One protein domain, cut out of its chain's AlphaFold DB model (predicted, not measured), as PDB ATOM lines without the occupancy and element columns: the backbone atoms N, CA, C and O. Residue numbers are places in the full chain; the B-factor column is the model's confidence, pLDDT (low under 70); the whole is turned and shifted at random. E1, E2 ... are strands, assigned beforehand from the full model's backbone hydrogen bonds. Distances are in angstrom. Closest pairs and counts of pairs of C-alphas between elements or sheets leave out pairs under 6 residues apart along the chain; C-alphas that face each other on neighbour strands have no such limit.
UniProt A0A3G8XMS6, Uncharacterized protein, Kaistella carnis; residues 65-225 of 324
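This is residues 65 to 225 of the 324 residues of an uncharacterized protein of Kaistella carnis (UniProt A0A3G8XMS6). Two antiparallel sheets form a sandwich, only partly face to face: a wide, strongly twisted sheet, E1 E10 E3 E6 E7 E8 E5 in order, and a smaller one, E2 E9 E4. They are wound as a jelly roll, one long hairpin folded over both sheets, with nested pairs E3 with E10, E4 with E9, E5 with E8 and E6 with E7. The printed part has 161 residues with no named helix and ten strands, E1 to E10 in chain order; the class is all strand, though 69 residues, under half, are in named strands. It is compact, with a radius of gyration of the C-alphas of 14.8 A, and elongated, spanning 45 by 29 by 27 A.

In the larger sheet, edge strand E1, residues 65 to 76, is antiparallel to E10, residues 213 to 224, with N 68 and O 220 2.8 A apart. E10 neighbours E3, residues 92 to 99, with N 93 and O 219 at 2.7 A. E3 neighbours E6, residues 156 to 160, with N 96 and O 156 at 2.8 A. E6, E7, residues 166 to 171, and E8, residues 178 to 183, form a meander, each the antiparallel neighbour of the one before, and two hairpins; N 159 and O 167 are 2.8 A apart, and N 179 and O 170 are 2.8 A apart. E8 neighbours edge strand E5, residues 129 to 131, with N 182 and O 130 at 2.8 A; E5 E6 E7 E8 form a Greek key, a meander whose last strand pairs with the strand before it. In the other sheet, E9, residues 200 to 205, is the inner strand between E2, residues 81 to 85, and E4, residues 102 to 107; N 83 and O 202 are 2.8 A apart, and N 104 and O 205 are 2.8 A apart. Between the sheets, the closest C-alphas of E1 and E2 are those of Gly 70 and Gln 85, 5.6 A apart.

E1 begins at C-alpha 65, (-31.527, -30.389, 41.759), and is 33.4 A long. E2 measures 12.4 A, E3 19.4 A, E4 17.0 A, E5 7.2 A, E6 13.4 A, E7 17.5 A, E8 15.9 A and E9 16.3 A. E10, 35.9 A, ends at C-alpha 224, (-34.057, -30.224, 46.362).

The C-alphas farthest apart, those of Gly 123 and Pro 225, are 49.3 A apart. The printed part has no cut. The links E4 to E5, E5 to E6 and E8 to E9 are long, with 21, 24 and 16 residues. Mean pLDDT of the printed part is 94.8; residue 78 is under 70.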
ATOM      1  N   THR A  65     -30.905 -31.560  42.363       91.94
ATOM      2  CA  THR A  65     -31.527 -30.389  41.759       91.94
ATOM      3  C   THR A  65     -32.667 -30.760  40.839       91.94
ATOM      4  O   THR A  65     -32.560 -31.729  40.087       91.94
ATOM      5  N   GLU A  66     -33.701 -29.933  40.819       90.88
ATOM      6  CA  GLU A  66     -34.715 -29.939  39.768       90.88
ATOM      7  C   GLU A  66     -34.500 -28.771  38.801       90.88
ATOM      8  O   GLU A  66     -34.035 -27.695  39.189       90.88
ATOM      9  N   LYS A  67     -34.836 -28.985  37.527       94.25
ATOM     10  CA  LYS A  67     -34.733 -27.955  36.494       94.25
ATOM     11  C   LYS A  67     -35.947 -27.030  36.544       94.25
ATOM     12  O   LYS A  67     -37.081 -27.494  36.497       94.25
ATOM     13  N   ILE A  68     -35.689 -25.727  36.535       96.81
ATOM     14  CA  ILE A  68     -36.689 -24.675  36.359       96.81
ATOM     15  C   ILE A  68     -36.487 -24.052  34.982       96.81
ATOM     16  O   ILE A  68     -35.417 -23.514  34.682       96.81
ATOM     17  N   GLU A  69     -37.508 -24.134  34.129       96.25
ATOM     18  CA  GLU A  69     -37.459 -23.514  32.806       96.25
ATOM     19  C   GLU A  69     -37.445 -21.989  32.935       96.25
ATOM     20  O   GLU A  69     -38.271 -21.393  33.630       96.25
ATOM     21  N   GLY A  70     -36.481 -21.357  32.269       96.56
ATOM     22  CA  GLY A  70     -36.433 -19.911  32.119       96.56
ATOM     23  C   GLY A  70     -37.122 -19.451  30.839       96.56
ATOM     24  O   GLY A  70     -37.806 -20.208  30.148       96.56
ATOM     25  N   LEU A  71     -36.908 -18.188  30.496       97.62
ATOM     26  CA  LEU A  71     -37.400 -17.591  29.261       97.62
ATOM     27  C   LEU A  71     -36.317 -17.575  28.168       97.62
ATOM     28  O   LEU A  71     -35.124 -17.430  28.484       97.62
ATOM     29  N   PRO A  72     -36.717 -17.694  26.887       97.44
ATOM     30  CA  PRO A  72     -35.815 -17.504  25.761       97.44
ATOM     31  C   PRO A  72     -35.355 -16.050  25.667       97.44
ATOM     32  O   PRO A  72     -36.005 -15.131  26.169       97.44
ATOM     33  N   PHE A  73     -34.243 -15.839  24.972       95.56
ATOM     34  CA  PHE A  73     -33.732 -14.511  24.666       95.56
ATOM     35  C   PHE A  73     -33.215 -14.449  23.233       95.56
ATOM     36  O   PHE A  73     -32.650 -15.409  22.705       95.56
ATOM     37  N   SER A  74     -33.385 -13.291  22.609       93.81
ATOM     38  CA  SER A  74     -32.757 -12.968  21.336       93.81
ATOM     39  C   SER A  74     -32.539 -11.467  21.212       93.81
ATOM     40  O   SER A  74     -33.300 -10.672  21.766       93.81
ATOM     41  N   ALA A  75     -31.493 -11.078  20.495       89.31
ATOM     42  CA  ALA A  75     -31.261  -9.700  20.088       89.31
ATOM     43  C   ALA A  75     -30.630  -9.687  18.692       89.31
ATOM     44  O   ALA A  75     -29.911 -10.616  18.317       89.31
ATOM     45  N   SER A  76     -30.917  -8.635  17.932       85.19
ATOM     46  CA  SER A  76     -30.306  -8.339  16.636       85.19
ATOM     47  C   SER A  76     -29.869  -6.874  16.609       85.19
ATOM     48  O   SER A  76     -30.516  -6.043  17.240       85.19
ATOM     49  N   THR A  77     -28.801  -6.539  15.881       70.81
ATOM     50  CA  THR A  77     -28.403  -5.162  15.489       70.81
ATOM     51  C   THR A  77     -28.500  -4.088  16.590       70.81
ATOM     52  O   THR A  77     -29.472  -3.338  16.625       70.81
ATOM     53  N   ALA A  78     -27.487  -3.976  17.459       65.69
ATOM     54  CA  ALA A  78     -27.374  -2.962  18.533       65.69
ATOM     55  C   ALA A  78     -28.546  -2.882  19.537       65.69
ATOM     56  O   ALA A  78     -28.579  -1.986  20.384       65.69
ATOM     57  N   THR A  79     -29.522  -3.787  19.459       75.94
ATOM     58  CA  THR A  79     -30.698  -3.741  20.324       75.94
ATOM     59  C   THR A  79     -30.382  -4.397  21.661       75.94
ATOM     60  O   THR A  79     -29.732  -5.438  21.732       75.94
ATOM     61  N   THR A  80     -30.848  -3.771  22.737       86.31
ATOM     62  CA  THR A  80     -30.807  -4.355  24.076       86.31
ATOM     63  C   THR A  80     -32.088  -5.146  24.309       86.31
ATOM     64  O   THR A  80     -33.179  -4.617  24.095       86.31
ATOM     65  N   THR A  81     -31.962  -6.382  24.785       92.12
ATOM     66  CA  THR A  81     -33.098  -7.230  25.158       92.12
ATOM     67  C   THR A  81     -33.105  -7.438  26.664       92.12
ATOM     68  O   THR A  81     -32.133  -7.922  27.244       92.12
ATOM     69  N   THR A  82     -34.231  -7.106  27.294       96.25
ATOM     70  CA  THR A  82     -34.472  -7.360  28.717       96.25
ATOM     71  C   THR A  82     -35.375  -8.574  28.872       96.25
ATOM     72  O   THR A  82     -36.467  -8.609  28.306       96.25
ATOM     73  N   VAL A  83     -34.943  -9.554  29.665       96.81
ATOM     74  CA  VAL A  83     -35.702 -10.773  29.972       96.81
ATOM     75  C   VAL A  83     -35.771 -10.959  31.482       96.81
ATOM     76  O   VAL A  83     -34.757 -10.871  32.176       96.81
ATOM     77  N   ILE A  84     -36.969 -11.227  31.998       98.06
ATOM     78  CA  ILE A  84     -37.187 -11.517  33.417       98.06
ATOM     79  C   ILE A  84     -37.107 -13.029  33.619       98.06
ATOM     80  O   ILE A  84     -37.998 -13.763  33.202       98.06
ATOM     81  N   GLN A  85     -36.025 -13.493  34.235       98.31
ATOM     82  CA  GLN A  85     -35.788 -14.908  34.514       98.31
ATOM     83  C   GLN A  85     -36.350 -15.303  35.891       98.31
ATOM     84  O   GLN A  85     -36.449 -14.451  36.782       98.31
ATOM     85  N   PRO A  86     -36.727 -16.578  36.096       98.12
ATOM     86  CA  PRO A  86     -37.271 -17.034  37.370       98.12
ATOM     87  C   PRO A  86     -36.236 -16.965  38.500       98.12
ATOM     88  O   PRO A  86     -35.024 -16.905  38.282       98.12
ATOM     89  N   ALA A  87     -36.737 -16.983  39.732       97.81
ATOM     90  CA  ALA A  87     -35.912 -17.192  40.911       97.81
ATOM     91  C   ALA A  87     -35.479 -18.662  40.981       97.81
ATOM     92  O   ALA A  87     -36.303 -19.542  40.730       97.81
ATOM     93  N   THR A  88     -34.222 -18.929  41.339       97.94
ATOM     94  CA  THR A  88     -33.730 -20.302  41.536       97.94
ATOM     95  C   THR A  88     -32.739 -20.386  42.691       97.94
ATOM     96  O   THR A  88     -31.975 -19.450  42.943       97.94
ATOM     97  N   THR A  89     -32.753 -21.495  43.434       96.44
ATOM     98  CA  THR A  89     -31.955 -21.628  44.668       96.44
ATOM     99  C   THR A  89     -30.532 -22.129  44.428       96.44
ATOM    100  O   THR A  89     -29.647 -21.818  45.232       96.44
ATOM    101  N   TYR A  90     -30.291 -22.816  43.307       95.81
ATOM    102  CA  TYR A  90     -29.020 -23.456  42.963       95.81
ATOM    103  C   TYR A  90     -28.399 -22.931  41.655       95.81
ATOM    104  O   TYR A  90     -27.712 -23.643  40.924       95.81
ATOM    105  N   GLY A  91     -28.605 -21.643  41.372       96.69
ATOM    106  CA  GLY A  91     -27.987 -20.963  40.235       96.69
ATOM    107  C   GLY A  91     -28.801 -21.024  38.943       96.69
ATOM    108  O   GLY A  91     -29.944 -21.497  38.910       96.69
ATOM    109  N   PHE A  92     -28.217 -20.478  37.878       98.56
ATOM    110  CA  PHE A  92     -28.888 -20.272  36.596       98.56
ATOM    111  C   PHE A  92     -27.913 -20.363  35.424       98.56
ATOM    112  O   PHE A  92     -26.743 -20.001  35.545       98.56
ATOM    113  N   MET A  93     -28.400 -20.818  34.278       98.50
ATOM    114  CA  MET A  93     -27.639 -20.993  33.054       98.50
ATOM    115  C   MET A  93     -28.290 -20.258  31.885       98.50
ATOM    116  O   MET A  93     -29.510 -20.265  31.723       98.50
ATOM    117  N   PHE A  94     -27.451 -19.671  31.036       98.69
ATOM    118  CA  PHE A  94     -27.848 -19.124  29.743       98.69
ATOM    119  C   PHE A  94     -27.184 -19.945  28.650       98.69
ATOM    120  O   PHE A  94     -25.967 -19.870  28.463       98.69
ATOM    121  N   ASP A  95     -27.995 -20.710  27.932       98.69
ATOM    122  CA  ASP A  95     -27.573 -21.453  26.757       98.69
ATOM    123  C   ASP A  95     -27.734 -20.573  25.531       98.69
ATOM    124  O   ASP A  95     -28.837 -20.143  25.207       98.69
ATOM    125  N   ILE A  96     -26.631 -20.302  24.847       98.56
ATOM    126  CA  ILE A  96     -26.596 -19.498  23.630       98.56
ATOM    127  C   ILE A  96     -26.447 -20.454  22.449       98.56
ATOM    128  O   ILE A  96     -25.514 -21.260  22.389       98.56
ATOM    129  N   TYR A  97     -27.375 -20.374  21.502       98.50
ATOM    130  CA  TYR A  97     -27.414 -21.223  20.312       98.50
ATOM    131  C   TYR A  97     -26.738 -20.568  19.114       98.50
ATOM    132  O   TYR A  97     -26.100 -21.256  18.320       98.50
ATOM    133  N   LYS A  98     -26.866 -19.249  18.980       96.94
ATOM    134  CA  LYS A  98     -26.205 -18.466  17.935       96.94
ATOM    135  C   LYS A  98     -25.627 -17.206  18.547       96.94
ATOM    136  O   LYS A  98     -26.273 -16.591  19.395       96.94
ATOM    137  N   LEU A  99     -24.431 -16.849  18.107       95.25
ATOM    138  CA  LEU A  99     -23.756 -15.612  18.466       95.25
ATOM    139  C   LEU A  99     -22.920 -15.163  17.274       95.25
ATOM    140  O   LEU A  99     -22.153 -15.971  16.755       95.25
ATOM    141  N   ASP A 100     -23.032 -13.892  16.896       91.62
ATOM    142  CA  ASP A 100     -22.252 -13.384  15.771       91.62
ATOM    143  C   ASP A 100     -20.877 -12.828  16.173       91.62
ATOM    144  O   ASP A 100     -19.867 -13.246  15.616       91.62
ATOM    145  N   ASN A 101     -20.797 -11.916  17.150       89.44
ATOM    146  CA  ASN A 101     -19.525 -11.250  17.487       89.44
ATOM    147  C   ASN A 101     -19.251 -11.237  18.988       89.44
ATOM    148  O   ASN A 101     -18.232 -11.746  19.452       89.44
ATOM    149  N   SER A 102     -20.164 -10.644  19.747       93.38
ATOM    150  CA  SER A 102     -19.936 -10.300  21.144       93.38
ATOM    151  C   SER A 102     -21.246 -10.204  21.901       93.38
ATOM    152  O   SER A 102     -22.321 -10.161  21.296       93.38
ATOM    153  N   PHE A 103     -21.172 -10.172  23.226       94.94
ATOM    154  CA  PHE A 103     -22.312  -9.768  24.037       94.94
ATOM    155  C   PHE A 103     -21.874  -9.202  25.386       94.94
ATOM    156  O   PHE A 103     -20.803  -9.517  25.917       94.94
ATOM    157  N   THR A 104     -22.762  -8.414  25.980       94.94
ATOM    158  CA  THR A 104     -22.777  -8.148  27.416       94.94
ATOM    159  C   THR A 104     -23.998  -8.820  28.036       94.94
ATOM    160  O   THR A 104     -25.041  -8.970  27.397       94.94
ATOM    161  N   LEU A 105     -23.860  -9.239  29.292       97.50
ATOM    162  CA  LEU A 105     -24.966  -9.728  30.105       97.50
ATOM    163  C   LEU A 105     -24.920  -9.027  31.458       97.50
ATOM    164  O   LEU A 105     -23.890  -9.009  32.134       97.50
ATOM    165  N   THR A 106     -26.047  -8.453  31.852       98.06
ATOM    166  CA  THR A 106     -26.231  -7.793  33.143       98.06
ATOM    167  C   THR A 106     -27.313  -8.515  33.925       98.06
ATOM    168  O   THR A 106     -28.405  -8.735  33.404       98.06
ATOM    169  N   ILE A 107     -27.017  -8.864  35.175       98.50
ATOM    170  CA  ILE A 107     -27.935  -9.527  36.104       98.50
ATOM    171  C   ILE A 107     -28.255  -8.548  37.229       98.50
ATOM    172  O   ILE A 107     -27.350  -8.107  37.938       98.50
ATOM    173  N   ASN A 108     -29.530  -8.185  37.388       98.06
ATOM    174  CA  ASN A 108     -29.999  -7.256  38.424       98.06
ATOM    175  C   ASN A 108     -29.189  -5.942  38.464       98.06
ATOM    176  O   ASN A 108     -28.833  -5.441  39.527       98.06
ATOM    177  N   GLY A 109     -28.847  -5.409  37.287       97.19
ATOM    178  CA  GLY A 109     -28.051  -4.185  37.140       97.19
ATOM    179  C   GLY A 109     -26.532  -4.363  37.266       97.19
ATOM    180  O   GLY A 109     -25.804  -3.400  37.037       97.19
ATOM    181  N   LYS A 110     -26.023  -5.568  37.567       98.25
ATOM    182  CA  LYS A 110     -24.581  -5.851  37.634       98.25
ATOM    183  C   LYS A 110     -24.086  -6.621  36.398       98.25
ATOM    184  O   LYS A 110     -24.588  -7.717  36.143       98.25
ATOM    185  N   PRO A 111     -23.104  -6.101  35.638       98.19
ATOM    186  CA  PRO A 111     -22.557  -6.809  34.483       98.19
ATOM    187  C   PRO A 111     -21.761  -8.043  34.925       98.19
ATOM    188  O   PRO A 111     -21.029  -7.984  35.917       98.19
ATOM    189  N   ILE A 112     -21.860  -9.146  34.177       98.44
ATOM    190  CA  ILE A 112     -21.130 -10.392  34.478       98.44
ATOM    191  C   ILE A 112     -19.625 -10.294  34.205       98.44
ATOM    192  O   ILE A 112     -18.869 -11.131  34.683       98.44
ATOM    193  N   ALA A 113     -19.186  -9.298  33.437       98.19
ATOM    194  CA  ALA A 113     -17.789  -9.064  33.094       98.19
ATOM    195  C   ALA A 113     -17.480  -7.561  33.111       98.19
ATOM    196  O   ALA A 113     -18.370  -6.728  32.944       98.19
ATOM    197  N   ASN A 114     -16.217  -7.204  33.343       97.25
ATOM    198  CA  ASN A 114     -15.759  -5.806  33.351       97.25
ATOM    199  C   ASN A 114     -15.611  -5.192  31.944       97.25
ATOM    200  O   ASN A 114     -15.395  -3.988  31.822       97.25
ATOM    201  N   LYS A 115     -15.690  -6.018  30.901       95.81
ATOM    202  CA  LYS A 115     -15.644  -5.646  29.487       95.81
ATOM    203  C   LYS A 115     -16.699  -6.450  28.736       95.81
ATOM    204  O   LYS A 115     -17.153  -7.488  29.219       95.81
ATOM    205  N   GLU A 116     -17.061  -5.981  27.551       93.56
ATOM    206  CA  GLU A 116     -17.814  -6.790  26.599       93.56
ATOM    207  C   GLU A 116     -17.034  -8.052  26.234       93.56
ATOM    208  O   GLU A 116     -15.808  -8.009  26.125       93.56
ATOM    209  N   ILE A 117     -17.731  -9.182  26.110       96.50
ATOM    210  CA  ILE A 117     -17.099 -10.466  25.816       96.50
ATOM    211  C   ILE A 117     -17.014 -10.607  24.300       96.50
ATOM    212  O   ILE A 117     -18.034 -10.759  23.629       96.50
ATOM    213  N   GLU A 118     -15.791 -10.552  23.783       95.25
ATOM    214  CA  GLU A 118     -15.476 -10.429  22.360       95.25
ATOM    215  C   GLU A 118     -14.965 -11.764  21.809       95.25
ATOM    216  O   GLU A 118     -13.919 -12.262  22.244       95.25
ATOM    217  N   PHE A 119     -15.683 -12.328  20.831       95.50
ATOM    218  CA  PHE A 119     -15.326 -13.572  20.128       95.50
ATOM    219  C   PHE A 119     -14.789 -13.322  18.712       95.50
ATOM    220  O   PHE A 119     -14.354 -14.264  18.049       95.50
ATOM    221  N   GLN A 120     -14.804 -12.065  18.263       92.38
ATOM    222  CA  GLN A 120     -14.266 -11.608  16.986       92.38
ATOM    223  C   GLN A 120     -13.240 -10.493  17.209       92.38
ATOM    224  O   GLN A 120     -13.378  -9.685  18.125       92.38
ATOM    225  N   SER A 121     -12.217 -10.441  16.358       91.75
ATOM    226  CA  SER A 121     -11.173  -9.410  16.364       91.75
ATOM    227  C   SER A 121     -11.454  -8.237  15.417       91.75
ATOM    228  O   SER A 121     -11.169  -7.086  15.743       91.75
ATOM    229  N   ALA A 122     -12.005  -8.502  14.231       89.62
ATOM    230  CA  ALA A 122     -12.242  -7.467  13.231       89.62
ATOM    231  C   ALA A 122     -13.316  -6.473  13.703       89.62
ATOM    232  O   ALA A 122     -14.457  -6.864  13.937       89.62
ATOM    233  N   GLY A 123     -12.964  -5.187  13.806       83.81
ATOM    234  CA  GLY A 123     -13.884  -4.121  14.234       83.81
ATOM    235  C   GLY A 123     -14.117  -4.030  15.749       83.81
ATOM    236  O   GLY A 123     -14.983  -3.266  16.173       83.81
ATOM    237  N   THR A 124     -13.350  -4.772  16.555       87.06
ATOM    238  CA  THR A 124     -13.442  -4.809  18.025       87.06
ATOM    239  C   THR A 124     -12.105  -4.415  18.669       87.06
ATOM    240  O   THR A 124     -11.121  -4.153  17.977       87.06
ATOM    241  N   ASP A 125     -12.041  -4.413  20.006       84.94
ATOM    242  CA  ASP A 125     -10.786  -4.233  20.759       84.94
ATOM    243  C   ASP A 125      -9.930  -5.526  20.803       84.94
ATOM    244  O   ASP A 125      -8.925  -5.606  21.518       84.94
ATOM    245  N   GLY A 126     -10.324  -6.547  20.032       91.88
ATOM    246  CA  GLY A 126      -9.706  -7.865  19.959       91.88
ATOM    247  C   GLY A 126     -10.411  -8.913  20.822       91.88
ATOM    248  O   GLY A 126     -10.970  -8.609  21.875       91.88
ATOM    249  N   VAL A 127     -10.327 -10.177  20.389       94.94
ATOM    250  CA  VAL A 127     -10.853 -11.333  21.136       94.94
ATOM    251  C   VAL A 127     -10.304 -11.318  22.562       94.94
ATOM    252  O   VAL A 127      -9.088 -11.233  22.760       94.94
ATOM    253  N   ASN A 128     -11.192 -11.424  23.550       97.00
ATOM    254  CA  ASN A 128     -10.838 -11.380  24.973       97.00
ATOM    255  C   ASN A 128     -11.367 -12.581  25.773       97.00
ATOM    256  O   ASN A 128     -11.283 -12.595  26.999       97.00
ATOM    257  N   ILE A 129     -11.840 -13.617  25.077       98.06
ATOM    258  CA  ILE A 129     -12.203 -14.918  25.639       98.06
ATOM    259  C   ILE A 129     -11.503 -16.051  24.883       98.06
ATOM    260  O   ILE A 129     -11.341 -15.999  23.661       98.06
ATOM    261  N   ARG A 130     -11.039 -17.075  25.599       97.81
ATOM    262  CA  ARG A 130     -10.356 -18.236  25.009       97.81
ATOM    263  C   ARG A 130     -10.722 -19.517  25.738       97.81
ATOM    264  O   ARG A 130     -11.189 -19.476  26.870       97.81
ATOM    265  N   PHE A 131     -10.478 -20.651  25.100       98.50
ATOM    266  CA  PHE A 131     -10.562 -21.945  25.762       98.50
ATOM    267  C   PHE A 131      -9.434 -22.094  26.781       98.50
ATOM    268  O   PHE A 131      -8.339 -21.571  26.577       98.50
ATOM    269  N   ALA A 132      -9.683 -22.850  27.850       97.00
ATOM    270  CA  ALA A 132      -8.675 -23.124  28.877       97.00
ATOM    271  C   ALA A 132      -7.417 -23.835  28.329       97.00
ATOM    272  O   ALA A 132      -6.352 -23.759  28.930       97.00
ATOM    273  N   ASP A 133      -7.512 -24.492  27.166       96.06
ATOM    274  CA  ASP A 133      -6.364 -25.072  26.452       96.06
ATOM    275  C   ASP A 133      -5.583 -24.063  25.584       96.06
ATOM    276  O   ASP A 133      -4.646 -24.435  24.878       96.06
ATOM    277  N   GLY A 134      -5.967 -22.784  25.614       95.31
ATOM    278  CA  GLY A 134      -5.325 -21.687  24.893       95.31
ATOM    279  C   GLY A 134      -5.854 -21.437  23.478       95.31
ATOM    280  O   GLY A 134      -5.566 -20.372  22.921       95.31
ATOM    281  N   SER A 135      -6.642 -22.352  22.899       96.69
ATOM    282  CA  SER A 135      -7.267 -22.126  21.587       96.69
ATOM    283  C   SER A 135      -8.317 -21.012  21.642       96.69
ATOM    284  O   SER A 135      -8.868 -20.696  22.701       96.69
ATOM    285  N   LYS A 136      -8.589 -20.381  20.498       95.25
ATOM    286  CA  LYS A 136      -9.532 -19.259  20.382       95.25
ATOM    287  C   LYS A 136     -10.455 -19.457  19.192       95.25
ATOM    288  O   LYS A 136     -10.053 -20.030  18.177       95.25
ATOM    289  N   TYR A 137     -11.653 -18.894  19.284       96.06
ATOM    290  CA  TYR A 137     -12.387 -18.508  18.082       96.06
ATOM    291  C   TYR A 137     -11.512 -17.521  17.293       96.06
ATOM    292  O   TYR A 137     -10.844 -16.681  17.895       96.06
ATOM    293  N   GLU A 138     -11.412 -17.706  15.975       93.19
ATOM    294  CA  GLU A 138     -10.431 -17.013  15.110       93.19
ATOM    295  C   GLU A 138      -8.949 -17.324  15.418       93.19
ATOM    296  O   GLU A 138      -8.043 -16.605  15.000       93.19
ATOM    297  N   GLY A 139      -8.665 -18.412  16.136       84.38
ATOM    298  CA  GLY A 139      -7.304 -18.780  16.535       84.38
ATOM    299  C   GLY A 139      -7.196 -20.239  16.964       84.38
ATOM    300  O   GLY A 139      -6.868 -20.530  18.114       84.38
ATOM    301  N   GLY A 140      -7.509 -21.154  16.044       85.62
ATOM    302  CA  GLY A 140      -7.535 -22.608  16.268       85.62
ATOM    303  C   GLY A 140      -8.943 -23.213  16.280       85.62
ATOM    304  O   GLY A 140      -9.093 -24.428  16.196       85.62
ATOM    305  N   VAL A 141      -9.968 -22.364  16.331       94.06
ATOM    306  CA  VAL A 141     -11.384 -22.694  16.141       94.06
ATOM    307  C   VAL A 141     -11.944 -21.754  15.070       94.06
ATOM    308  O   VAL A 141     -11.443 -20.639  14.904       94.06
ATOM    309  N   GLY A 142     -12.959 -22.205  14.327       92.69
ATOM    310  CA  GLY A 142     -13.671 -21.368  13.358       92.69
ATOM    311  C   GLY A 142     -14.260 -20.096  13.984       92.69
ATOM    312  O   GLY A 142     -14.254 -19.913  15.203       92.69
ATOM    313  N   THR A 143     -14.771 -19.201  13.144       95.00
ATOM    314  CA  THR A 143     -15.439 -17.981  13.614       95.00
ATOM    315  C   THR A 143     -16.738 -18.338  14.333       95.00
ATOM    316  O   THR A 143     -17.450 -19.254  13.909       95.00
ATOM    317  N   ILE A 144     -17.068 -17.623  15.413       95.69
ATOM    318  CA  ILE A 144     -18.224 -17.970  16.256       95.69
ATOM    319  C   ILE A 144     -19.546 -17.935  15.468       95.69
ATOM    320  O   ILE A 144     -20.343 -18.864  15.582       95.69
ATOM    321  N   TYR A 145     -19.707 -16.953  14.574       94.00
ATOM    322  CA  TYR A 145     -20.884 -16.779  13.714       94.00
ATOM    323  C   TYR A 145     -21.093 -17.902  12.690       94.00
ATOM    324  O   TYR A 145     -22.174 -18.031  12.116       94.00
ATOM    325  N   SER A 146     -20.074 -18.729  12.431       95.31
ATOM    326  CA  SER A 146     -20.199 -19.899  11.550       95.31
ATOM    327  C   SER A 146     -20.702 -21.151  12.279       95.31
ATOM    328  O   SER A 146     -21.031 -22.152  11.639       95.31
ATOM    329  N   LEU A 147     -20.762 -21.110  13.613       97.12
ATOM    330  CA  LEU A 147     -21.137 -22.239  14.451       97.12
ATOM    331  C   LEU A 147     -22.578 -22.092  14.940       97.12
ATOM    332  O   LEU A 147     -23.130 -21.002  15.062       97.12
ATOM    333  N   THR A 148     -23.226 -23.219  15.211       97.88
ATOM    334  CA  THR A 148     -24.598 -23.234  15.726       97.88
ATOM    335  C   THR A 148     -24.755 -24.303  16.797       97.88
ATOM    336  O   THR A 148     -24.313 -25.444  16.644       97.88
ATOM    337  N   GLY A 149     -25.394 -23.914  17.891       98.25
ATOM    338  CA  GLY A 149     -25.830 -24.786  18.967       98.25
ATOM    339  C   GLY A 149     -27.286 -25.216  18.814       98.25
ATOM    340  O   GLY A 149     -28.050 -24.682  18.012       98.25
ATOM    341  N   THR A 150     -27.673 -26.181  19.633       96.94
ATOM    342  CA  THR A 150     -29.038 -26.703  19.755       96.94
ATOM    343  C   THR A 150     -29.447 -26.729  21.231       96.94
ATOM    344  O   THR A 150     -28.571 -26.655  22.093       96.94
ATOM    345  N   PRO A 151     -30.737 -26.912  21.561       94.12
ATOM    346  CA  PRO A 151     -31.164 -27.083  22.951       94.12
ATOM    347  C   PRO A 151     -30.486 -28.246  23.694       94.12
ATOM    348  O   PRO A 151     -30.336 -28.188  24.909       94.12
ATOM    349  N   ALA A 152     -30.063 -29.298  22.986       94.25
ATOM    350  CA  ALA A 152     -29.353 -30.432  23.585       94.25
ATOM    351  C   ALA A 152     -27.832 -30.203  23.692       94.25
ATOM    352  O   ALA A 152     -27.177 -30.794  24.548       94.25
ATOM    353  N   ALA A 153     -27.274 -29.359  22.822       96.38
ATOM    354  CA  ALA A 153     -25.846 -29.062  22.732       96.38
ATOM    355  C   ALA A 153     -25.656 -27.588  22.327       96.38
ATOM    356  O   ALA A 153     -25.564 -27.295  21.126       96.38
ATOM    357  N   PRO A 154     -25.686 -26.643  23.287       98.56
ATOM    358  CA  PRO A 154     -25.596 -25.216  22.991       98.56
ATOM    359  C   PRO A 154     -24.196 -24.837  22.498       98.56
ATOM    360  O   PRO A 154     -23.222 -25.554  22.725       98.56
ATOM    361  N   LEU A 155     -24.086 -23.694  21.818       98.75
ATOM    362  CA  LEU A 155     -22.802 -23.194  21.328       98.75
ATOM    363  C   LEU A 155     -21.980 -22.607  22.473       98.75
ATOM    364  O   LEU A 155     -20.789 -22.882  22.568       98.75
ATOM    365  N   LEU A 156     -22.621 -21.824  23.342       98.81
ATOM    366  CA  LEU A 156     -22.024 -21.306  24.569       98.81
ATOM    367  C   LEU A 156     -22.969 -21.545  25.741       98.81
ATOM    368  O   LEU A 156     -24.189 -21.547  25.577       98.81
ATOM    369  N   ARG A 157     -22.401 -21.681  26.935       98.81
ATOM    370  CA  ARG A 157     -23.144 -21.724  28.192       98.81
ATOM    371  C   ARG A 157     -22.508 -20.776  29.192       98.81
ATOM    372  O   ARG A 157     -21.341 -20.945  29.538       98.81
ATOM    373  N   VAL A 158     -23.285 -19.816  29.680       98.81
ATOM    374  CA  VAL A 158     -22.931 -19.005  30.854       98.81
ATOM    375  C   VAL A 158     -23.571 -19.654  32.072       98.81
ATOM    376  O   VAL A 158     -24.765 -19.937  32.043       98.81
ATOM    377  N   VAL A 159     -22.806 -19.888  33.136       98.62
ATOM    378  CA  VAL A 159     -23.295 -20.472  34.390       98.62
ATOM    379  C   VAL A 159     -23.091 -19.477  35.520       98.62
ATOM    380  O   VAL A 159     -21.972 -19.030  35.768       98.62
ATOM    381  N   ILE A 160     -24.175 -19.175  36.226       98.62
ATOM    382  CA  ILE A 160     -24.191 -18.423  37.477       98.62
ATOM    383  C   ILE A 160     -24.359 -19.435  38.605       98.62
ATOM    384  O   ILE A 160     -25.416 -20.050  38.742       98.62
ATOM    385  N   SER A 161     -23.311 -19.640  39.398       96.94
ATOM    386  CA  SER A 161     -23.364 -20.555  40.544       96.94
ATOM    387  C   SER A 161     -24.286 -20.027  41.663       96.94
ATOM    388  O   SER A 161     -24.602 -18.833  41.687       96.94
ATOM    389  N   PRO A 162     -24.654 -20.855  42.663       94.44
ATOM    390  CA  PRO A 162     -25.467 -20.415  43.805       94.44
ATOM    391  C   PRO A 162     -24.838 -19.283  44.637       94.44
ATOM    392  O   PRO A 162     -25.539 -18.595  45.380       94.44
ATOM    393  N   THR A 163     -23.515 -19.103  44.538       95.56
ATOM    394  CA  THR A 163     -22.746 -18.047  45.228       95.56
ATOM    395  C   THR A 163     -22.484 -16.824  44.345       95.56
ATOM    396  O   THR A 163     -21.905 -15.835  44.800       95.56
ATOM    397  N   GLY A 164     -22.922 -16.876  43.084       96.44
ATOM    398  CA  GLY A 164     -22.785 -15.787  42.129       96.44
ATOM    399  C   GLY A 164     -21.572 -15.856  41.212       96.44
ATOM    400  O   GLY A 164     -21.433 -15.003  40.332       96.44
ATOM    401  N   VAL A 165     -20.702 -16.856  41.400       98.19
ATOM    402  CA  VAL A 165     -19.518 -17.041  40.552       98.19
ATOM    403  C   VAL A 165     -19.979 -17.338  39.133       98.19
ATOM    404  O   VAL A 165     -20.792 -18.244  38.928       98.19
ATOM    405  N   VAL A 166     -19.445 -16.577  38.179       98.69
ATOM    406  CA  VAL A 166     -19.718 -16.727  36.750       98.69
ATOM    407  C   VAL A 166     -18.651 -17.615  36.130       98.69
ATOM    408  O   VAL A 166     -17.456 -17.366  36.285       98.69
ATOM    409  N   THR A 167     -19.087 -18.634  35.400       98.50
ATOM    410  CA  THR A 167     -18.220 -19.447  34.540       98.50
ATOM    411  C   THR A 167     -18.825 -19.539  33.148       98.50
ATOM    412  O   THR A 167     -20.035 -19.371  32.972       98.50
ATOM    413  N   MET A 168     -17.985 -19.776  32.144       98.69
ATOM    414  CA  MET A 168     -18.429 -19.908  30.763       98.69
ATOM    415  C   MET A 168     -17.829 -21.138  30.105       98.69
ATOM    416  O   MET A 168     -16.704 -21.541  30.396       98.69
ATOM    417  N   PHE A 169     -18.591 -21.701  29.178       98.81
ATOM    418  CA  PHE A 169     -18.183 -22.819  28.351       98.81
ATOM    419  C   PHE A 169     -18.570 -22.552  26.902       98.81
ATOM    420  O   PHE A 169     -19.559 -21.864  26.640       98.81
ATOM    421  N   GLY A 170     -17.816 -23.122  25.969       98.56
ATOM    422  CA  GLY A 170     -18.097 -23.015  24.544       98.56
ATOM    423  C   GLY A 170     -17.834 -24.310  23.799       98.56
ATOM    424  O   GLY A 170     -17.041 -25.140  24.237       98.56
ATOM    425  N   SER A 171     -18.500 -24.490  22.667       98.44
ATOM    426  CA  SER A 171     -18.202 -25.567  21.732       98.44
ATOM    427  C   SER A 171     -17.257 -25.077  20.638       98.44
ATOM    428  O   SER A 171     -17.331 -23.931  20.190       98.44
ATOM    429  N   LYS A 172     -16.381 -25.974  20.182       97.94
ATOM    430  CA  LYS A 172     -15.469 -25.729  19.054       97.94
ATOM    431  C   LYS A 172     -16.084 -26.074  17.694       97.94
ATOM    432  O   LYS A 172     -15.534 -25.708  16.662       97.94
ATOM    433  N   VAL A 173     -17.203 -26.798  17.690       97.38
ATOM    434  CA  VAL A 173     -17.915 -27.256  16.486       97.38
ATOM    435  C   VAL A 173     -19.429 -27.173  16.697       97.38
ATOM    436  O   VAL A 173     -19.909 -27.226  17.830       97.38
ATOM    437  N   SER A 174     -20.210 -27.060  15.624       98.31
ATOM    438  CA  SER A 174     -21.675 -27.029  15.726       98.31
ATOM    439  C   SER A 174     -22.218 -28.305  16.380       98.31
ATOM    440  O   SER A 174     -21.853 -29.407  15.976       98.31
ATOM    441  N   GLY A 175     -23.063 -28.156  17.405       96.62
ATOM    442  CA  GLY A 175     -23.612 -29.275  18.186       96.62
ATOM    443  C   GLY A 175     -22.583 -30.115  18.962       96.62
ATOM    444  O   GLY A 175     -22.890 -31.237  19.357       96.62
ATOM    445  N   GLY A 176     -21.359 -29.609  19.141       96.44
ATOM    446  CA  GLY A 176     -20.280 -30.301  19.846       96.44
ATOM    447  C   GLY A 176     -20.343 -30.210  21.376       96.44
ATOM    448  O   GLY A 176     -21.210 -29.536  21.936       96.44
ATOM    449  N   PRO A 177     -19.406 -30.882  22.070       97.38
ATOM    450  CA  PRO A 177     -19.272 -30.781  23.518       97.38
ATOM    451  C   PRO A 177     -18.782 -29.392  23.947       97.38
ATOM    452  O   PRO A 177     -18.077 -28.699  23.214       97.38
ATOM    453  N   LEU A 178     -19.128 -29.022  25.179       98.38
ATOM    454  CA  LEU A 178     -18.711 -27.776  25.806       98.38
ATOM    455  C   LEU A 178     -17.353 -27.926  26.504       98.38
ATOM    456  O   LEU A 178     -17.133 -28.867  27.264       98.38
ATOM    457  N   PHE A 179     -16.478 -26.945  26.299       98.50
ATOM    458  CA  PHE A 179     -15.170 -26.828  26.935       98.50
ATOM    459  C   PHE A 179     -15.084 -25.530  27.749       98.50
ATOM    460  O   PHE A 179     -15.688 -24.533  27.344       98.50
ATOM    461  N   PRO A 180     -14.338 -25.505  28.870       98.44
ATOM    462  CA  PRO A 180     -14.201 -24.308  29.696       98.44
ATOM    463  C   PRO A 180     -13.596 -23.129  28.928       98.44
ATOM    464  O   PRO A 180     -12.620 -23.293  28.187       98.44
ATOM    465  N   LEU A 181     -14.160 -21.943  29.150       98.62
ATOM    466  CA  LEU A 181     -13.670 -20.668  28.641       98.62
ATOM    467  C   LEU A 181     -13.154 -19.793  29.787       98.62
ATOM    468  O   LEU A 181     -13.722 -19.771  30.879       98.62
ATOM    469  N   GLU A 182     -12.121 -19.011  29.499       98.25
ATOM    470  CA  GLU A 182     -11.576 -17.991  30.388       98.25
ATOM    471  C   GLU A 182     -11.459 -16.644  29.668       98.25
ATOM    472  O   GLU A 182     -11.133 -16.571  28.477       98.25
ATOM    473  N   LEU A 183     -11.734 -15.565  30.403       98.19
ATOM    474  CA  LEU A 183     -11.475 -14.210  29.930       98.19
ATOM    475  C   LEU A 183      -9.978 -13.894  30.036       98.19
ATOM    476  O   LEU A 183      -9.292 -14.342  30.953       98.19
ATOM    477  N   PHE A 184      -9.468 -13.119  29.085       97.25
ATOM    478  CA  PHE A 184      -8.081 -12.663  29.047       97.25
ATOM    479  C   PHE A 184      -8.003 -11.221  28.521       97.25
ATOM    480  O   PHE A 184      -9.013 -10.550  28.330       97.25
ATOM    481  N   ASN A 185      -6.791 -10.695  28.317       95.31
ATOM    482  CA  ASN A 185      -6.578  -9.347  27.765       95.31
ATOM    483  C   ASN A 185      -7.232  -8.219  28.608       95.31
ATOM    484  O   ASN A 185      -7.823  -7.251  28.114       95.31
ATOM    485  N   GLY A 186      -7.168  -8.377  29.935       95.88
ATOM    486  CA  GLY A 186      -7.746  -7.450  30.910       95.88
ATOM    487  C   GLY A 186      -9.265  -7.567  31.095       95.88
ATOM    488  O   GLY A 186      -9.831  -6.774  31.853       95.88
ATOM    489  N   ALA A 187      -9.927  -8.515  30.424       97.62
ATOM    490  CA  ALA A 187     -11.297  -8.905  30.738       97.62
ATOM    491  C   ALA A 187     -11.314  -9.894  31.920       97.62
ATOM    492  O   ALA A 187     -10.458 -10.772  32.008       97.62
ATOM    493  N   ASN A 188     -12.274  -9.739  32.830       97.94
ATOM    494  CA  ASN A 188     -12.477 -10.575  34.012       97.94
ATOM    495  C   ASN A 188     -13.971 -10.714  34.305       97.94
ATOM    496  O   ASN A 188     -14.744  -9.775  34.084       97.94
ATOM    497  N   PHE A 189     -14.362 -11.865  34.851       98.44
ATOM    498  CA  PHE A 189     -15.718 -12.072  35.338       98.44
ATOM    499  C   PHE A 189     -15.931 -11.346  36.667       98.44
ATOM    500  O   PHE A 189     -15.062 -11.329  37.539       98.44
ATOM    501  N   ASN A 190     -17.120 -10.782  36.832       98.25
ATOM    502  CA  ASN A 190     -17.606 -10.248  38.092       98.25
ATOM    503  C   ASN A 190     -18.459 -11.306  38.797       98.25
ATOM    504  O   ASN A 190     -19.195 -12.048  38.154       98.25
ATOM    505  N   ASN A 191     -18.457 -11.308  40.130       97.50
ATOM    506  CA  ASN A 191     -19.463 -12.049  40.894       97.50
ATOM    507  C   ASN A 191     -20.825 -11.349  40.779       97.50
ATOM    508  O   ASN A 191     -20.882 -10.134  40.996       97.50
ATOM    509  N   VAL A 192     -21.918 -12.062  40.511       98.12
ATOM    510  CA  VAL A 192     -23.275 -11.476  40.416       98.12
ATOM    511  C   VAL A 192     -24.247 -12.134  41.385       98.12
ATOM    512  O   VAL A 192     -24.112 -13.305  41.695       98.12
ATOM    513  N   THR A 193     -25.250 -11.406  41.869       97.62
ATOM    514  CA  THR A 193     -26.254 -11.988  42.770       97.62
ATOM    515  C   THR A 193     -27.440 -12.497  41.967       97.62
ATOM    516  O   THR A 193     -28.139 -11.703  41.332       97.62
ATOM    517  N   TRP A 194     -27.685 -13.806  42.032       98.19
ATOM    518  CA  TRP A 194     -28.929 -14.409  41.563       98.19
ATOM    519  C   TRP A 194     -29.943 -14.474  42.709       98.19
ATOM    520  O   TRP A 194     -29.669 -15.044  43.767       98.19
ATOM    521  N   ASN A 195     -31.111 -13.871  42.516       97.94
ATOM    522  CA  ASN A 195     -32.189 -13.874  43.493       97.94
ATOM    523  C   ASN A 195     -32.808 -15.272  43.587       97.94
ATOM    524  O   ASN A 195     -33.200 -15.865  42.582       97.94
ATOM    525  N   LYS A 196     -32.926 -15.769  44.822       97.44
ATOM    526  CA  LYS A 196     -33.453 -17.108  45.131       97.44
ATOM    527  C   LYS A 196     -34.969 -17.149  45.304       97.44
ATOM    528  O   LYS A 196     -35.567 -18.205  45.157       97.44
ATOM    529  N   THR A 197     -35.584 -16.010  45.620       96.38
ATOM    530  CA  THR A 197     -37.022 -15.902  45.931       96.38
ATOM    531  C   THR A 197     -37.771 -14.915  45.040       96.38
ATOM    532  O   THR A 197     -38.994 -14.961  44.977       96.38
ATOM    533  N   MET A 198     -37.052 -14.031  44.347       97.25
ATOM    534  CA  MET A 198     -37.618 -13.009  43.469       97.25
ATOM    535  C   MET A 198     -37.109 -13.205  42.040       97.25
ATOM    536  O   MET A 198     -35.984 -13.682  41.874       97.25
ATOM    537  N   PRO A 199     -37.886 -12.824  41.012       98.00
ATOM    538  CA  PRO A 199     -37.407 -12.841  39.637       98.00
ATOM    539  C   PRO A 199     -36.111 -12.039  39.454       98.00
ATOM    540  O   PRO A 199     -35.816 -11.099  40.201       98.00
ATOM    541  N   ASN A 200     -35.340 -12.415  38.440       98.56
ATOM    542  CA  ASN A 200     -34.069 -11.794  38.092       98.56
ATOM    543  C   ASN A 200     -34.212 -11.019  36.785       98.56
ATOM    544  O   ASN A 200     -34.585 -11.586  35.757       98.56
ATOM    545  N   THR A 201     -33.883  -9.730  36.805       98.44
ATOM    546  CA  THR A 201     -33.862  -8.923  35.582       98.44
ATOM    547  C   THR A 201     -32.542  -9.147  34.869       98.44
ATOM    548  O   THR A 201     -31.476  -8.856  35.415       98.44
ATOM    549  N   THR A 202     -32.615  -9.647  33.642       98.19
ATOM    550  CA  THR A 202     -31.447  -9.936  32.812       98.19
ATOM    551  C   THR A 202     -31.474  -9.043  31.586       98.19
ATOM    552  O   THR A 202     -32.524  -8.867  30.970       98.19
ATOM    553  N   VAL A 203     -30.339  -8.434  31.264       97.25
ATOM    554  CA  VAL A 203     -30.218  -7.510  30.135       97.25
ATOM    555  C   VAL A 203     -29.064  -7.968  29.267       97.25
ATOM    556  O   VAL A 203     -27.932  -8.059  29.743       97.25
ATOM    557  N   ILE A 204     -29.371  -8.270  28.011       95.56
ATOM    558  CA  ILE A 204     -28.421  -8.728  27.001       95.56
ATOM    559  C   ILE A 204     -28.293  -7.632  25.954       95.56
ATOM    560  O   ILE A 204     -29.299  -7.129  25.450       95.56
ATOM    561  N   SER A 205     -27.065  -7.264  25.618       91.12
ATOM    562  CA  SER A 205     -26.783  -6.303  24.550       91.12
ATOM    563  C   SER A 205     -25.523  -6.695  23.788       91.12
ATOM    564  O   SER A 205     -24.785  -7.585  24.214       91.12
ATOM    565  N   GLN A 206     -25.291  -6.046  22.650       87.62
ATOM    566  CA  GLN A 206     -24.120  -6.256  21.800       87.62
ATOM    567  C   GLN A 206     -23.655  -4.900  21.261       87.62
ATOM    568  O   GLN A 206     -24.491  -4.073  20.875       87.62
ATOM    569  N   LYS A 207     -22.344  -4.670  21.188       83.81
ATOM    570  CA  LYS A 207     -21.769  -3.573  20.405       83.81
ATOM    571  C   LYS A 207     -21.842  -3.924  18.927       83.81
ATOM    572  O   LYS A 207     -21.427  -4.994  18.501       83.81
ATOM    573  N   GLN A 208     -22.389  -3.009  18.134       83.00
ATOM    574  CA  GLN A 208     -22.638  -3.254  16.720       83.00
ATOM    575  C   GLN A 208     -21.337  -3.348  15.913       83.00
ATOM    576  O   GLN A 208     -20.637  -2.350  15.750       83.00
ATOM    577  N   VAL A 209     -21.065  -4.528  15.351       80.62
ATOM    578  CA  VAL A 209     -19.945  -4.793  14.437       80.62
ATOM    579  C   VAL A 209     -20.451  -5.679  13.298       80.62
ATOM    580  O   VAL A 209     -20.460  -6.899  13.388       80.62
ATOM    581  N   GLY A 210     -20.923  -5.060  12.212       81.19
ATOM    582  CA  GLY A 210     -21.629  -5.797  11.157       81.19
ATOM    583  C   GLY A 210     -22.944  -6.414  11.668       81.19
ATOM    584  O   GLY A 210     -23.587  -5.831  12.550       81.19
ATOM    585  N   PRO A 211     -23.393  -7.551  11.103       80.38
ATOM    586  CA  PRO A 211     -24.495  -8.321  11.669       80.38
ATOM    587  C   PRO A 211     -24.127  -8.831  13.068       80.38
ATOM    588  O   PRO A 211     -23.230  -9.651  13.203       80.38
ATOM    589  N   THR A 212     -24.837  -8.345  14.087       85.25
ATOM    590  CA  THR A 212     -24.721  -8.802  15.477       85.25
ATOM    591  C   THR A 212     -26.029  -9.444  15.900       85.25
ATOM    592  O   THR A 212     -27.006  -8.729  16.140       85.25
ATOM    593  N   ASN A 213     -26.063 -10.769  15.971       91.25
ATOM    594  CA  ASN A 213     -27.198 -11.509  16.502       91.25
ATOM    595  C   ASN A 213     -26.778 -12.380  17.685       91.25
ATOM    596  O   ASN A 213     -25.649 -12.873  17.760       91.25
ATOM    597  N   ILE A 214     -27.718 -12.593  18.600       95.25
ATOM    598  CA  ILE A 214     -27.624 -13.573  19.676       95.25
ATOM    599  C   ILE A 214     -28.989 -14.226  19.872       95.25
ATOM    600  O   ILE A 214     -30.024 -13.560  19.805       95.25
ATOM    601  N   SER A 215     -29.011 -15.531  20.122       96.50
ATOM    602  CA  SER A 215     -30.229 -16.227  20.539       96.50
ATOM    603  C   SER A 215     -29.936 -17.393  21.467       96.50
ATOM    604  O   SER A 215     -28.883 -18.030  21.372       96.50
ATOM    605  N   GLY A 216     -30.873 -17.677  22.367       97.69
ATOM    606  CA  GLY A 216     -30.679 -18.691  23.388       97.69
ATOM    607  C   GLY A 216     -31.867 -18.899  24.320       97.69
ATOM    608  O   GLY A 216     -32.958 -18.363  24.109       97.69
ATOM    609  N   GLN A 217     -31.632 -19.701  25.354       97.75
ATOM    610  CA  GLN A 217     -32.603 -20.094  26.369       97.75
ATOM    611  C   GLN A 217     -31.980 -20.028  27.764       97.75
ATOM    612  O   GLN A 217     -30.878 -20.526  27.990       97.75
ATOM    613  N   GLY A 218     -32.702 -19.429  28.710       97.69
ATOM    614  CA  GLY A 218     -32.363 -19.512  30.127       97.69
ATOM    615  C   GLY A 218     -32.980 -20.745  30.789       97.69
ATOM    616  O   GLY A 218     -34.101 -21.132  30.456       97.69
ATOM    617  N   PHE A 219     -32.290 -21.338  31.754       98.19
ATOM    618  CA  PHE A 219     -32.875 -22.278  32.713       98.19
ATOM    619  C   PHE A 219     -32.097 -22.215  34.021       98.19
ATOM    620  O   PHE A 219     -30.931 -21.839  34.027       98.19
ATOM    621  N   GLY A 220     -32.706 -22.600  35.133       97.19
ATOM    622  CA  GLY A 220     -31.986 -22.694  36.397       97.19
ATOM    623  C   GLY A 220     -32.283 -23.972  37.146       97.19
ATOM    624  O   GLY A 220     -32.992 -24.851  36.655       97.19
ATOM    625  N   LEU A 221     -31.689 -24.070  38.328       95.88
ATOM    626  CA  LEU A 221     -31.785 -25.242  39.182       95.88
ATOM    627  C   LEU A 221     -32.282 -24.841  40.564       95.88
ATOM    628  O   LEU A 221     -31.757 -23.898  41.158       95.88
ATOM    629  N   ASN A 222     -33.251 -25.581  41.090       95.25
ATOM    630  CA  ASN A 222     -33.572 -25.530  42.508       95.25
ATOM    631  C   ASN A 222     -32.896 -26.691  43.218       95.25
ATOM    632  O   ASN A 222     -33.006 -27.829  42.776       95.25
ATOM    633  N   GLU A 223     -32.210 -26.390  44.313       91.38
ATOM    634  CA  GLU A 223     -31.748 -27.387  45.268       91.38
ATOM    635  C   GLU A 223     -32.966 -28.056  45.905       91.38
ATOM    636  O   GLU A 223     -33.833 -27.382  46.467       91.38
ATOM    637  N   ILE A 224     -33.021 -29.377  45.784       86.12
ATOM    638  CA  ILE A 224     -34.057 -30.224  46.362       86.12
ATOM    639  C   ILE A 224     -33.403 -31.278  47.257       86.12
ATOM    640  O   ILE A 224     -32.252 -31.659  47.020       86.12
ATOM    641  N   PRO A 225     -34.118 -31.794  48.269       82.44
ATOM    642  CA  PRO A 225     -33.653 -32.951  49.015       82.44
ATOM    643  C   PRO A 225     -33.319 -34.103  48.065       82.44
ATOM    644  O   PRO A 225     -34.097 -34.430  47.164       82.44
TER     645      PRO A 225